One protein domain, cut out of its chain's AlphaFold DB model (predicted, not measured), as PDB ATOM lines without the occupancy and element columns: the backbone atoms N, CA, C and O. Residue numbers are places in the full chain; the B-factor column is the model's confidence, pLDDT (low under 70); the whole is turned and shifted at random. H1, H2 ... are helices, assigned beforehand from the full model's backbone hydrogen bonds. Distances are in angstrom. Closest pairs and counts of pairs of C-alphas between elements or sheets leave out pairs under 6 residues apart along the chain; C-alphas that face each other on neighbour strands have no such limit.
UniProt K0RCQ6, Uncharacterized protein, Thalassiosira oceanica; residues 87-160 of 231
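What this domain is: This is residues 87 to 160 of the 231 residues of an uncharacterized protein of Thalassiosira oceanica (UniProt K0RCQ6). Five short helices sit round the middle of a compact, rounded body, H1 and H4 side by side, with a long loop, residues 87 to 102, before H1. The 74 printed residues hold H1 to H5 in order and no named strand: all helix, though only 34 residues are in named elements, under half. The radius of gyration of the C-alphas is 11.1 A; the spans are 28 by 25 by 20 A.

Where its parts are: Find C-alpha 103 at (-2.049, -3.514, 26.204); H1 runs 12.3 A to 111. Then come H2, 116 to 120, H3, 126 to 129, and H4, 137 to 145, 12.3 A. H5, 150 to 156, ends at (7.491, -11.238, 45.334).

How they stand to each other: H1 and H4 touch at a shallow tilt of 25 degrees, opposite ways; their closest C-alphas, Thr 108 and Gly 142, are 6.0 A apart. H2 is near H1, H5 near H4; H3 touches no helix. In H1, H2, H4 and H5 every O i to N i+4 pair is within hydrogen-bond range; H3 is too short for one.

The domain as a whole: The farthest C-alphas, Glu 103 and Tyr 160, are 29.7 A apart. The printed part has no cut, no link is long, and no printed residue is under 70 in pLDDT.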
ATOM      1  N   PRO A  87       7.757 -20.115  48.297       94.31
ATOM      2  CA  PRO A  87       6.511 -20.320  49.040       94.31
ATOM      3  C   PRO A  87       5.256 -19.927  48.244       94.31
ATOM      4  O   PRO A  87       4.165 -20.378  48.582       94.31
ATOM      5  N   GLN A  88       5.401 -19.105  47.199       94.94
ATOM      6  CA  GLN A  88       4.305 -18.604  46.366       94.94
ATOM      7  C   GLN A  88       4.516 -18.973  44.887       94.94
ATOM      8  O   GLN A  88       5.664 -19.105  44.450       94.94
ATOM      9  N   PRO A  89       3.443 -19.128  44.082       94.00
ATOM     10  CA  PRO A  89       3.560 -19.296  42.634       94.00
ATOM     11  C   PRO A  89       4.296 -18.119  41.984       94.00
ATOM     12  O   PRO A  89       4.149 -16.979  42.418       94.00
ATOM     13  N   PHE A  90       5.075 -18.388  40.936       93.56
ATOM     14  CA  PHE A  90       5.856 -17.358  40.248       93.56
ATOM     15  C   PHE A  90       4.945 -16.394  39.453       93.56
ATOM     16  O   PHE A  90       4.174 -16.858  38.606       93.56
ATOM     17  N   PRO A  91       5.025 -15.065  39.667       95.31
ATOM     18  CA  PRO A  91       4.119 -14.102  39.051       95.31
ATOM     19  C   PRO A  91       4.646 -13.683  37.675       95.31
ATOM     20  O   PRO A  91       5.330 -12.669  37.525       95.31
ATOM     21  N   HIS A  92       4.324 -14.472  36.649       95.19
ATOM     22  CA  HIS A  92       4.842 -14.280  35.288       95.19
ATOM     23  C   HIS A  92       4.670 -12.852  34.744       95.19
ATOM     24  O   HIS A  92       5.600 -12.332  34.130       95.19
ATOM     25  N   THR A  93       3.533 -12.195  35.000       96.75
ATOM     26  CA  THR A  93       3.280 -10.828  34.520       96.75
ATOM     27  C   THR A  93       4.312  -9.837  35.064       96.75
ATOM     28  O   THR A  93       4.917  -9.117  34.279       96.75
ATOM     29  N   ARG A  94       4.621  -9.836  36.370       95.50
ATOM     30  CA  ARG A  94       5.603  -8.892  36.948       95.50
ATOM     31  C   ARG A  94       7.014  -9.086  36.412       95.50
ATOM     32  O   ARG A  94       7.743  -8.107  36.307       95.50
ATOM     33  N   PHE A  95       7.387 -10.319  36.080       96.31
ATOM     34  CA  PHE A  95       8.694 -10.658  35.511       96.31
ATOM     35  C   PHE A  95       8.711 -10.625  33.973       96.31
ATOM     36  O   PHE A  95       9.658 -11.098  33.352       96.31
ATOM     37  N   THR A  96       7.679 -10.051  33.351       97.31
ATOM     38  CA  THR A  96       7.643  -9.767  31.915       97.31
ATOM     39  C   THR A  96       8.072  -8.322  31.687       97.31
ATOM     40  O   THR A  96       7.493  -7.405  32.269       97.31
ATOM     41  N   ALA A  97       9.089  -8.103  30.846       97.94
ATOM     42  CA  ALA A  97       9.535  -6.758  30.478       97.94
ATOM     43  C   ALA A  97       8.375  -5.933  29.904       97.94
ATOM     44  O   ALA A  97       7.529  -6.472  29.189       97.94
ATOM     45  N   TRP A  98       8.363  -4.625  30.177       98.31
ATOM     46  CA  TRP A  98       7.275  -3.715  29.813       98.31
ATOM     47  C   TRP A  98       6.829  -3.891  28.366       98.31
ATOM     48  O   TRP A  98       5.644  -4.055  28.100       98.31
ATOM     49  N   ASP A  99       7.770  -3.921  27.423       97.88
ATOM     50  CA  ASP A  99       7.456  -3.996  25.997       97.88
ATOM     51  C   ASP A  99       6.721  -5.283  25.603       97.88
ATOM     52  O   ASP A  99       5.916  -5.245  24.670       97.88
ATOM     53  N   ASN A 100       6.898  -6.360  26.373       97.94
ATOM     54  CA  ASN A 100       6.279  -7.668  26.163       97.94
ATOM     55  C   ASN A 100       4.925  -7.837  26.874       97.94
ATOM     56  O   ASN A 100       4.264  -8.854  26.670       97.94
ATOM     57  N   LEU A 101       4.495  -6.868  27.687       98.06
ATOM     58  CA  LEU A 101       3.162  -6.874  28.289       98.06
ATOM     59  C   LEU A 101       2.072  -6.639  27.240       98.06
ATOM     60  O   LEU A 101       2.246  -5.869  26.285       98.06
ATOM     61  N   THR A 102       0.902  -7.229  27.474       98.38
ATOM     62  CA  THR A 102      -0.312  -6.904  26.718       98.38
ATOM     63  C   THR A 102      -0.735  -5.450  26.955       98.38
ATOM     64  O   THR A 102      -0.410  -4.841  27.974       98.38
ATOM     65  N   GLU A 103      -1.510  -4.874  26.033       98.25
ATOM     66  CA  GLU A 103      -2.049  -3.514  26.204       98.25
ATOM     67  C   GLU A 103      -2.906  -3.385  27.474       98.25
ATOM     68  O   GLU A 103      -2.865  -2.355  28.142       98.25
ATOM     69  N   GLY A 104      -3.638  -4.447  27.836       98.31
ATOM     70  CA  GLY A 104      -4.423  -4.500  29.070       98.31
ATOM     71  C   GLY A 104      -3.550  -4.463  30.324       98.31
ATOM     72  O   GLY A 104      -3.815  -3.668  31.221       98.31
ATOM     73  N   GLU A 105      -2.479  -5.259  30.371       98.56
ATOM     74  CA  GLU A 105      -1.533  -5.256  31.495       98.56
ATOM     75  C   GLU A 105      -0.812  -3.910  31.625       98.56
ATOM     76  O   GLU A 105      -0.715  -3.389  32.736       98.56
ATOM     77  N   LYS A 106      -0.375  -3.308  30.507       98.75
ATOM     78  CA  LYS A 106       0.216  -1.957  30.503       98.75
ATOM     79  C   LYS A 106      -0.759  -0.937  31.077       98.75
ATOM     80  O   LYS A 106      -0.404  -0.222  32.004       98.75
ATOM     81  N   PHE A 107      -1.999  -0.920  30.589       98.44
ATOM     82  CA  PHE A 107      -3.027  -0.000  31.074       98.44
ATOM     83  C   PHE A 107      -3.281  -0.154  32.582       98.44
ATOM     84  O   PHE A 107      -3.359   0.837  33.312       98.44
ATOM     85  N   THR A 108      -3.369  -1.392  33.080       98.50
ATOM     86  CA  THR A 108      -3.509  -1.655  34.518       98.50
ATOM     87  C   THR A 108      -2.281  -1.179  35.297       98.50
ATOM     88  O   THR A 108      -2.441  -0.488  36.303       98.50
ATOM     89  N   ALA A 109      -1.067  -1.476  34.832       98.38
ATOM     90  CA  ALA A 109       0.173  -1.033  35.465       98.38
ATOM     91  C   ALA A 109       0.290   0.504  35.516       98.38
ATOM     92  O   ALA A 109       0.615   1.062  36.566       98.38
ATOM     93  N   GLU A 110      -0.051   1.205  34.433       98.31
ATOM     94  CA  GLU A 110      -0.090   2.674  34.385       98.31
ATOM     95  C   GLU A 110      -1.095   3.246  35.391       98.31
ATOM     96  O   GLU A 110      -0.785   4.203  36.102       98.31
ATOM     97  N   SER A 111      -2.274   2.626  35.518       98.00
ATOM     98  CA  SER A 111      -3.293   3.034  36.498       98.00
ATOM     99  C   SER A 111      -2.826   2.895  37.955       98.00
ATOM    100  O   SER A 111      -3.301   3.617  38.830       98.00
ATOM    101  N   LEU A 112      -1.863   2.001  38.202       97.81
ATOM    102  CA  LEU A 112      -1.207   1.792  39.494       97.81
ATOM    103  C   LEU A 112      -0.011   2.733  39.719       97.81
ATOM    104  O   LEU A 112       0.566   2.737  40.806       97.81
ATOM    105  N   GLY A 113       0.350   3.540  38.716       96.94
ATOM    106  CA  GLY A 113       1.453   4.500  38.769       96.94
ATOM    107  C   GLY A 113       2.787   3.974  38.232       96.94
ATOM    108  O   GLY A 113       3.799   4.667  38.355       96.94
ATOM    109  N   TYR A 114       2.817   2.784  37.626       98.12
ATOM    110  CA  TYR A 114       4.008   2.328  36.913       98.12
ATOM    111  C   TYR A 114       4.175   3.063  35.581       98.12
ATOM    112  O   TYR A 114       3.221   3.493  34.940       98.12
ATOM    113  N   ASN A 115       5.423   3.161  35.145       97.88
ATOM    114  CA  ASN A 115       5.792   3.451  33.767       97.88
ATOM    115  C   ASN A 115       6.808   2.395  33.310       97.88
ATOM    116  O   ASN A 115       7.243   1.569  34.113       97.88
ATOM    117  N   SER A 116       7.216   2.428  32.039       97.94
ATOM    118  CA  SER A 116       8.167   1.446  31.498       97.94
ATOM    119  C   SER A 116       9.455   1.332  32.316       97.94
ATOM    120  O   SER A 116       9.936   0.227  32.558       97.94
ATOM    121  N   PHE A 117       9.976   2.458  32.809       96.75
ATOM    122  CA  PHE A 117      11.180   2.481  33.630       96.75
ATOM    123  C   PHE A 117      10.945   1.856  35.010       96.75
ATOM    124  O   PHE A 117      11.673   0.941  35.387       96.75
ATOM    125  N   SER A 118       9.926   2.298  35.757       96.81
ATOM    126  CA  SER A 118       9.650   1.767  37.103       96.81
ATOM    127  C   SER A 118       9.082   0.347  37.108       96.81
ATOM    128  O   SER A 118       9.085  -0.296  38.148       96.81
ATOM    129  N   TRP A 119       8.599  -0.150  35.967       97.81
ATOM    130  CA  TRP A 119       8.217  -1.549  35.793       97.81
ATOM    131  C   TRP A 119       9.433  -2.449  35.561       97.81
ATOM    132  O   TRP A 119       9.597  -3.467  36.235       97.81
ATOM    133  N   ASN A 120      10.306  -2.075  34.618       97.56
ATOM    134  CA  ASN A 120      11.486  -2.877  34.285       97.56
ATOM    135  C   ASN A 120      12.527  -2.894  35.408       97.56
ATOM    136  O   ASN A 120      13.306  -3.840  35.480       97.56
ATOM    137  N   ASN A 121      12.534  -1.879  36.274       94.56
ATOM    138  CA  ASN A 121      13.478  -1.745  37.378       94.56
ATOM    139  C   ASN A 121      12.743  -1.937  38.712       94.56
ATOM    140  O   ASN A 121      11.910  -1.111  39.084       94.56
ATOM    141  N   PHE A 122      13.055  -3.026  39.417       92.19
ATOM    142  CA  PHE A 122      12.475  -3.354  40.722       92.19
ATOM    143  C   PHE A 122      12.810  -2.305  41.788       92.19
ATOM    144  O   PHE A 122      13.854  -1.655  41.740       92.19
ATOM    145  N   GLU A 123      11.919  -2.162  42.764       89.25
ATOM    146  CA  GLU A 123      12.026  -1.249  43.904       89.25
ATOM    147  C   GLU A 123      12.157   0.233  43.493       89.25
ATOM    148  O   GLU A 123      12.655   1.088  44.238       89.25
ATOM    149  N   ILE A 124      11.699   0.603  42.298       90.06
ATOM    150  CA  ILE A 124      11.679   2.006  41.864       90.06
ATOM    151  C   ILE A 124      10.326   2.646  42.142       90.06
ATOM    152  O   ILE A 124      10.282   3.793  42.595       90.06
ATOM    153  N   SER A 125       9.239   1.918  41.890       93.62
ATOM    154  CA  SER A 125       7.885   2.419  42.110       93.62
ATOM    155  C   SER A 125       7.593   2.565  43.602       93.62
ATOM    156  O   SER A 125       7.868   1.661  44.388       93.62
ATOM    157  N   ASP A 126       6.981   3.682  44.004       91.75
ATOM    158  CA  ASP A 126       6.568   3.895  45.399       91.75
ATOM    159  C   ASP A 126       5.575   2.823  45.875       91.75
ATOM    160  O   ASP A 126       5.536   2.497  47.062       91.75
ATOM    161  N   LEU A 127       4.810   2.247  44.939       94.94
ATOM    162  CA  LEU A 127       3.866   1.168  45.205       94.94
ATOM    163  C   LEU A 127       4.558  -0.084  45.754       94.94
ATOM    164  O   LEU A 127       4.011  -0.740  46.634       94.94
ATOM    165  N   GLU A 128       5.775  -0.381  45.293       94.50
ATOM    166  CA  GLU A 128       6.536  -1.579  45.679       94.50
ATOM    167  C   GLU A 128       7.076  -1.513  47.113       94.50
ATOM    168  O   GLU A 128       7.698  -2.455  47.583       94.50
ATOM    169  N   TYR A 129       6.801  -0.425  47.838       91.12
ATOM    170  CA  TYR A 129       7.148  -0.257  49.251       91.12
ATOM    171  C   TYR A 129       5.941  -0.323  50.191       91.12
ATOM    172  O   TYR A 129       6.066  -0.009  51.381       91.12
ATOM    173  N   VAL A 130       4.770  -0.686  49.668       92.69
ATOM    174  CA  VAL A 130       3.503  -0.691  50.404       92.69
ATOM    175  C   VAL A 130       2.977  -2.116  50.500       92.69
ATOM    176  O   VAL A 130       2.729  -2.762  49.482       92.69
ATOM    177  N   MET A 131       2.817  -2.613  51.733       95.00
ATOM    178  CA  MET A 131       2.204  -3.923  51.986       95.00
ATOM    179  C   MET A 131       0.817  -3.997  51.366       95.00
ATOM    180  O   MET A 131       0.113  -2.987  51.333       95.00
ATOM    181  N   TYR A 132       0.392  -5.188  50.951       96.56
ATOM    182  CA  TYR A 132      -0.898  -5.365  50.286       96.56
ATOM    183  C   TYR A 132      -2.064  -4.768  51.098       96.56
ATOM    184  O   TYR A 132      -2.912  -4.050  50.568       96.56
ATOM    185  N   ASP A 133      -2.066  -4.990  52.414       96.12
ATOM    186  CA  ASP A 133      -3.108  -4.489  53.322       96.12
ATOM    187  C   ASP A 133      -3.105  -2.958  53.485       96.12
ATOM    188  O   ASP A 133      -4.080  -2.383  53.965       96.12
ATOM    189  N   ALA A 134      -2.016  -2.291  53.098       95.94
ATOM    190  CA  ALA A 134      -1.891  -0.837  53.104       95.94
ATOM    191  C   ALA A 134      -2.198  -0.203  51.733       95.94
ATOM    192  O   ALA A 134      -2.242   1.025  51.625       95.94
ATOM    193  N   LEU A 135      -2.428  -1.012  50.694       96.00
ATOM    194  CA  LEU A 135      -2.907  -0.540  49.398       96.00
ATOM    195  C   LEU A 135      -4.357  -0.047  49.502       96.00
ATOM    196  O   LEU A 135      -5.178  -0.595  50.238       96.00
ATOM    197  N   THR A 136      -4.701   0.968  48.713       97.12
ATOM    198  CA  THR A 136      -6.104   1.370  48.521       97.12
ATOM    199  C   THR A 136      -6.896   0.263  47.819       97.12
ATOM    200  O   THR A 136      -6.328  -0.525  47.068       97.12
ATOM    201  N   GLU A 137      -8.223   0.231  47.971       96.81
ATOM    202  CA  GLU A 137      -9.077  -0.770  47.299       96.81
ATOM    203  C   GLU A 137      -8.893  -0.786  45.769       96.81
ATOM    204  O   GLU A 137      -8.897  -1.846  45.136       96.81
ATOM    205  N   LEU A 138      -8.682   0.391  45.165       96.25
ATOM    206  CA  LEU A 138      -8.404   0.509  43.733       96.25
ATOM    207  C   LEU A 138      -7.053  -0.121  43.374       96.25
ATOM    208  O   LEU A 138      -6.961  -0.843  42.382       96.25
ATOM    209  N   GLN A 139      -6.023   0.114  44.190       98.12
ATOM    210  CA  GLN A 139      -4.716  -0.512  44.001       98.12
ATOM    211  C   GLN A 139      -4.794  -2.026  44.186       98.12
ATOM    212  O   GLN A 139      -4.286  -2.740  43.333       98.12
ATOM    213  N   GLN A 140      -5.490  -2.519  45.216       98.50
ATOM    214  CA  GLN A 140      -5.720  -3.954  45.428       98.50
ATOM    215  C   GLN A 140      -6.401  -4.604  44.215       98.50
ATOM    216  O   GLN A 140      -5.974  -5.653  43.741       98.50
ATOM    217  N   THR A 141      -7.415  -3.942  43.649       98.19
ATOM    218  CA  THR A 141      -8.083  -4.410  42.424       98.19
ATOM    219  C   THR A 141      -7.120  -4.451  41.234       98.19
ATOM    220  O   THR A 141      -7.127  -5.413  40.469       98.19
ATOM    221  N   GLY A 142      -6.277  -3.427  41.072       97.88
ATOM    222  CA  GLY A 142      -5.298  -3.370  39.988       97.88
ATOM    223  C   GLY A 142      -4.196  -4.424  40.119       97.88
ATOM    224  O   GLY A 142      -3.894  -5.099  39.139       97.88
ATOM    225  N   VAL A 143      -3.624  -4.623  41.312       97.94
ATOM    226  CA  VAL A 143      -2.601  -5.665  41.523       97.94
ATOM    227  C   VAL A 143      -3.197  -7.065  41.348       97.94
ATOM    228  O   VAL A 143      -2.556  -7.919  40.739       97.94
ATOM    229  N   ALA A 144      -4.458  -7.272  41.748       98.00
ATOM    230  CA  ALA A 144      -5.188  -8.510  41.473       98.00
ATOM    231  C   ALA A 144      -5.410  -8.748  39.978       98.00
ATOM    232  O   ALA A 144      -5.252  -9.872  39.502       98.00
ATOM    233  N   ALA A 145      -5.702  -7.698  39.209       97.75
ATOM    234  CA  ALA A 145      -5.788  -7.788  37.753       97.75
ATOM    235  C   ALA A 145      -4.435  -8.113  37.085       97.75
ATOM    236  O   ALA A 145      -4.428  -8.682  35.998       97.75
ATOM    237  N   LEU A 146      -3.308  -7.817  37.747       97.50
ATOM    238  CA  LEU A 146      -1.958  -8.239  37.340       97.50
ATOM    239  C   LEU A 146      -1.564  -9.633  37.867       97.50
ATOM    240  O   LEU A 146      -0.420 -10.052  37.694       97.50
ATOM    241  N   GLY A 147      -2.493 -10.357  38.498       96.81
ATOM    242  CA  GLY A 147      -2.288 -11.730  38.957       96.81
ATOM    243  C   GLY A 147      -1.714 -11.870  40.367       96.81
ATOM    244  O   GLY A 147      -1.289 -12.967  40.722       96.81
ATOM    245  N   PHE A 148      -1.704 -10.801  41.167       97.62
ATOM    246  CA  PHE A 148      -1.282 -10.859  42.565       97.62
ATOM    247  C   PHE A 148      -2.457 -11.019  43.523       97.62
ATOM    248  O   PHE A 148      -3.447 -10.300  43.462       97.62
ATOM    249  N   ASP A 149      -2.303 -11.910  44.486       97.00
ATOM    250  CA  ASP A 149      -3.045 -11.859  45.740       97.00
ATOM    251  C   ASP A 149      -2.188 -11.224  46.847       97.00
ATOM    252  O   ASP A 149      -1.066 -10.761  46.621       97.00
ATOM    253  N   ARG A 150      -2.738 -11.194  48.063       95.81
ATOM    254  CA  ARG A 150      -2.070 -10.645  49.246       95.81
ATOM    255  C   ARG A 150      -0.706 -11.280  49.501       95.81
ATOM    256  O   ARG A 150       0.279 -10.566  49.677       95.81
ATOM    257  N   ASP A 151      -0.652 -12.608  49.511       95.31
ATOM    258  CA  ASP A 151       0.545 -13.337  49.928       95.31
ATOM    259  C   ASP A 151       1.630 -13.292  48.845       95.31
ATOM    260  O   ASP A 151       2.811 -13.129  49.155       95.31
ATOM    261  N   SER A 152       1.248 -13.379  47.569       97.00
ATOM    262  CA  SER A 152       2.174 -13.249  46.440       97.00
ATOM    263  C   SER A 152       2.709 -11.825  46.274       97.00
ATOM    264  O   SER A 152       3.884 -11.680  45.944       97.00
ATOM    265  N   TRP A 153       1.913 -10.782  46.542       97.50
ATOM    266  CA  TRP A 153       2.394  -9.396  46.542       97.50
ATOM    267  C   TRP A 153       3.453  -9.173  47.623       97.50
ATOM    268  O   TRP A 153       4.580  -8.773  47.321       97.50
ATOM    269  N   ASP A 154       3.122  -9.492  48.878       96.56
ATOM    270  CA  ASP A 154       4.033  -9.284  50.005       96.56
ATOM    271  C   ASP A 154       5.317 -10.125  49.864       96.56
ATOM    272  O   ASP A 154       6.380  -9.691  50.310       96.56
ATOM    273  N   CYS A 155       5.246 -11.286  49.201       96.94
ATOM    274  CA  CYS A 155       6.412 -12.123  48.918       96.94
ATOM    275  C   CYS A 155       7.260 -11.580  47.760       96.94
ATOM    276  O   CYS A 155       8.426 -11.254  47.951       96.94
ATOM    277  N   TRP A 156       6.704 -11.482  46.550       97.31
ATOM    278  CA  TRP A 156       7.491 -11.238  45.334       97.31
ATOM    279  C   TRP A 156       7.864  -9.779  45.096       97.31
ATOM    280  O   TRP A 156       8.836  -9.529  44.389       97.31
ATOM    281  N   ILE A 157       7.081  -8.836  45.622       96.00
ATOM    282  CA  ILE A 157       7.332  -7.401  45.442       96.00
ATOM    283  C   ILE A 157       8.093  -6.833  46.631       96.00
ATOM    284  O   ILE A 157       9.029  -6.062  46.460       96.00
ATOM    285  N   LEU A 158       7.680  -7.215  47.839       94.12
ATOM    286  CA  LEU A 158       8.189  -6.626  49.072       94.12
ATOM    287  C   LEU A 158       9.190  -7.486  49.818       94.12
ATOM    288  O   LEU A 158       9.800  -6.981  50.757       94.12
ATOM    289  N   HIS A 159       9.289  -8.778  49.506       96.44
ATOM    290  CA  HIS A 159      10.088  -9.728  50.280       96.44
ATOM    291  C   HIS A 159       9.784  -9.665  51.789       96.44
ATOM    292  O   HIS A 159      10.646  -9.887  52.637       96.44
ATOM    293  N   TYR A 160       8.541  -9.332  52.151       95.69
ATOM    294  CA  TYR A 160       8.093  -9.091  53.523       95.69
ATOM    295  C   TYR A 160       8.810  -7.945  54.270       95.69
ATOM    296  O   TYR A 160       8.701  -7.845  55.495       95.69
TER     297      TYR A 160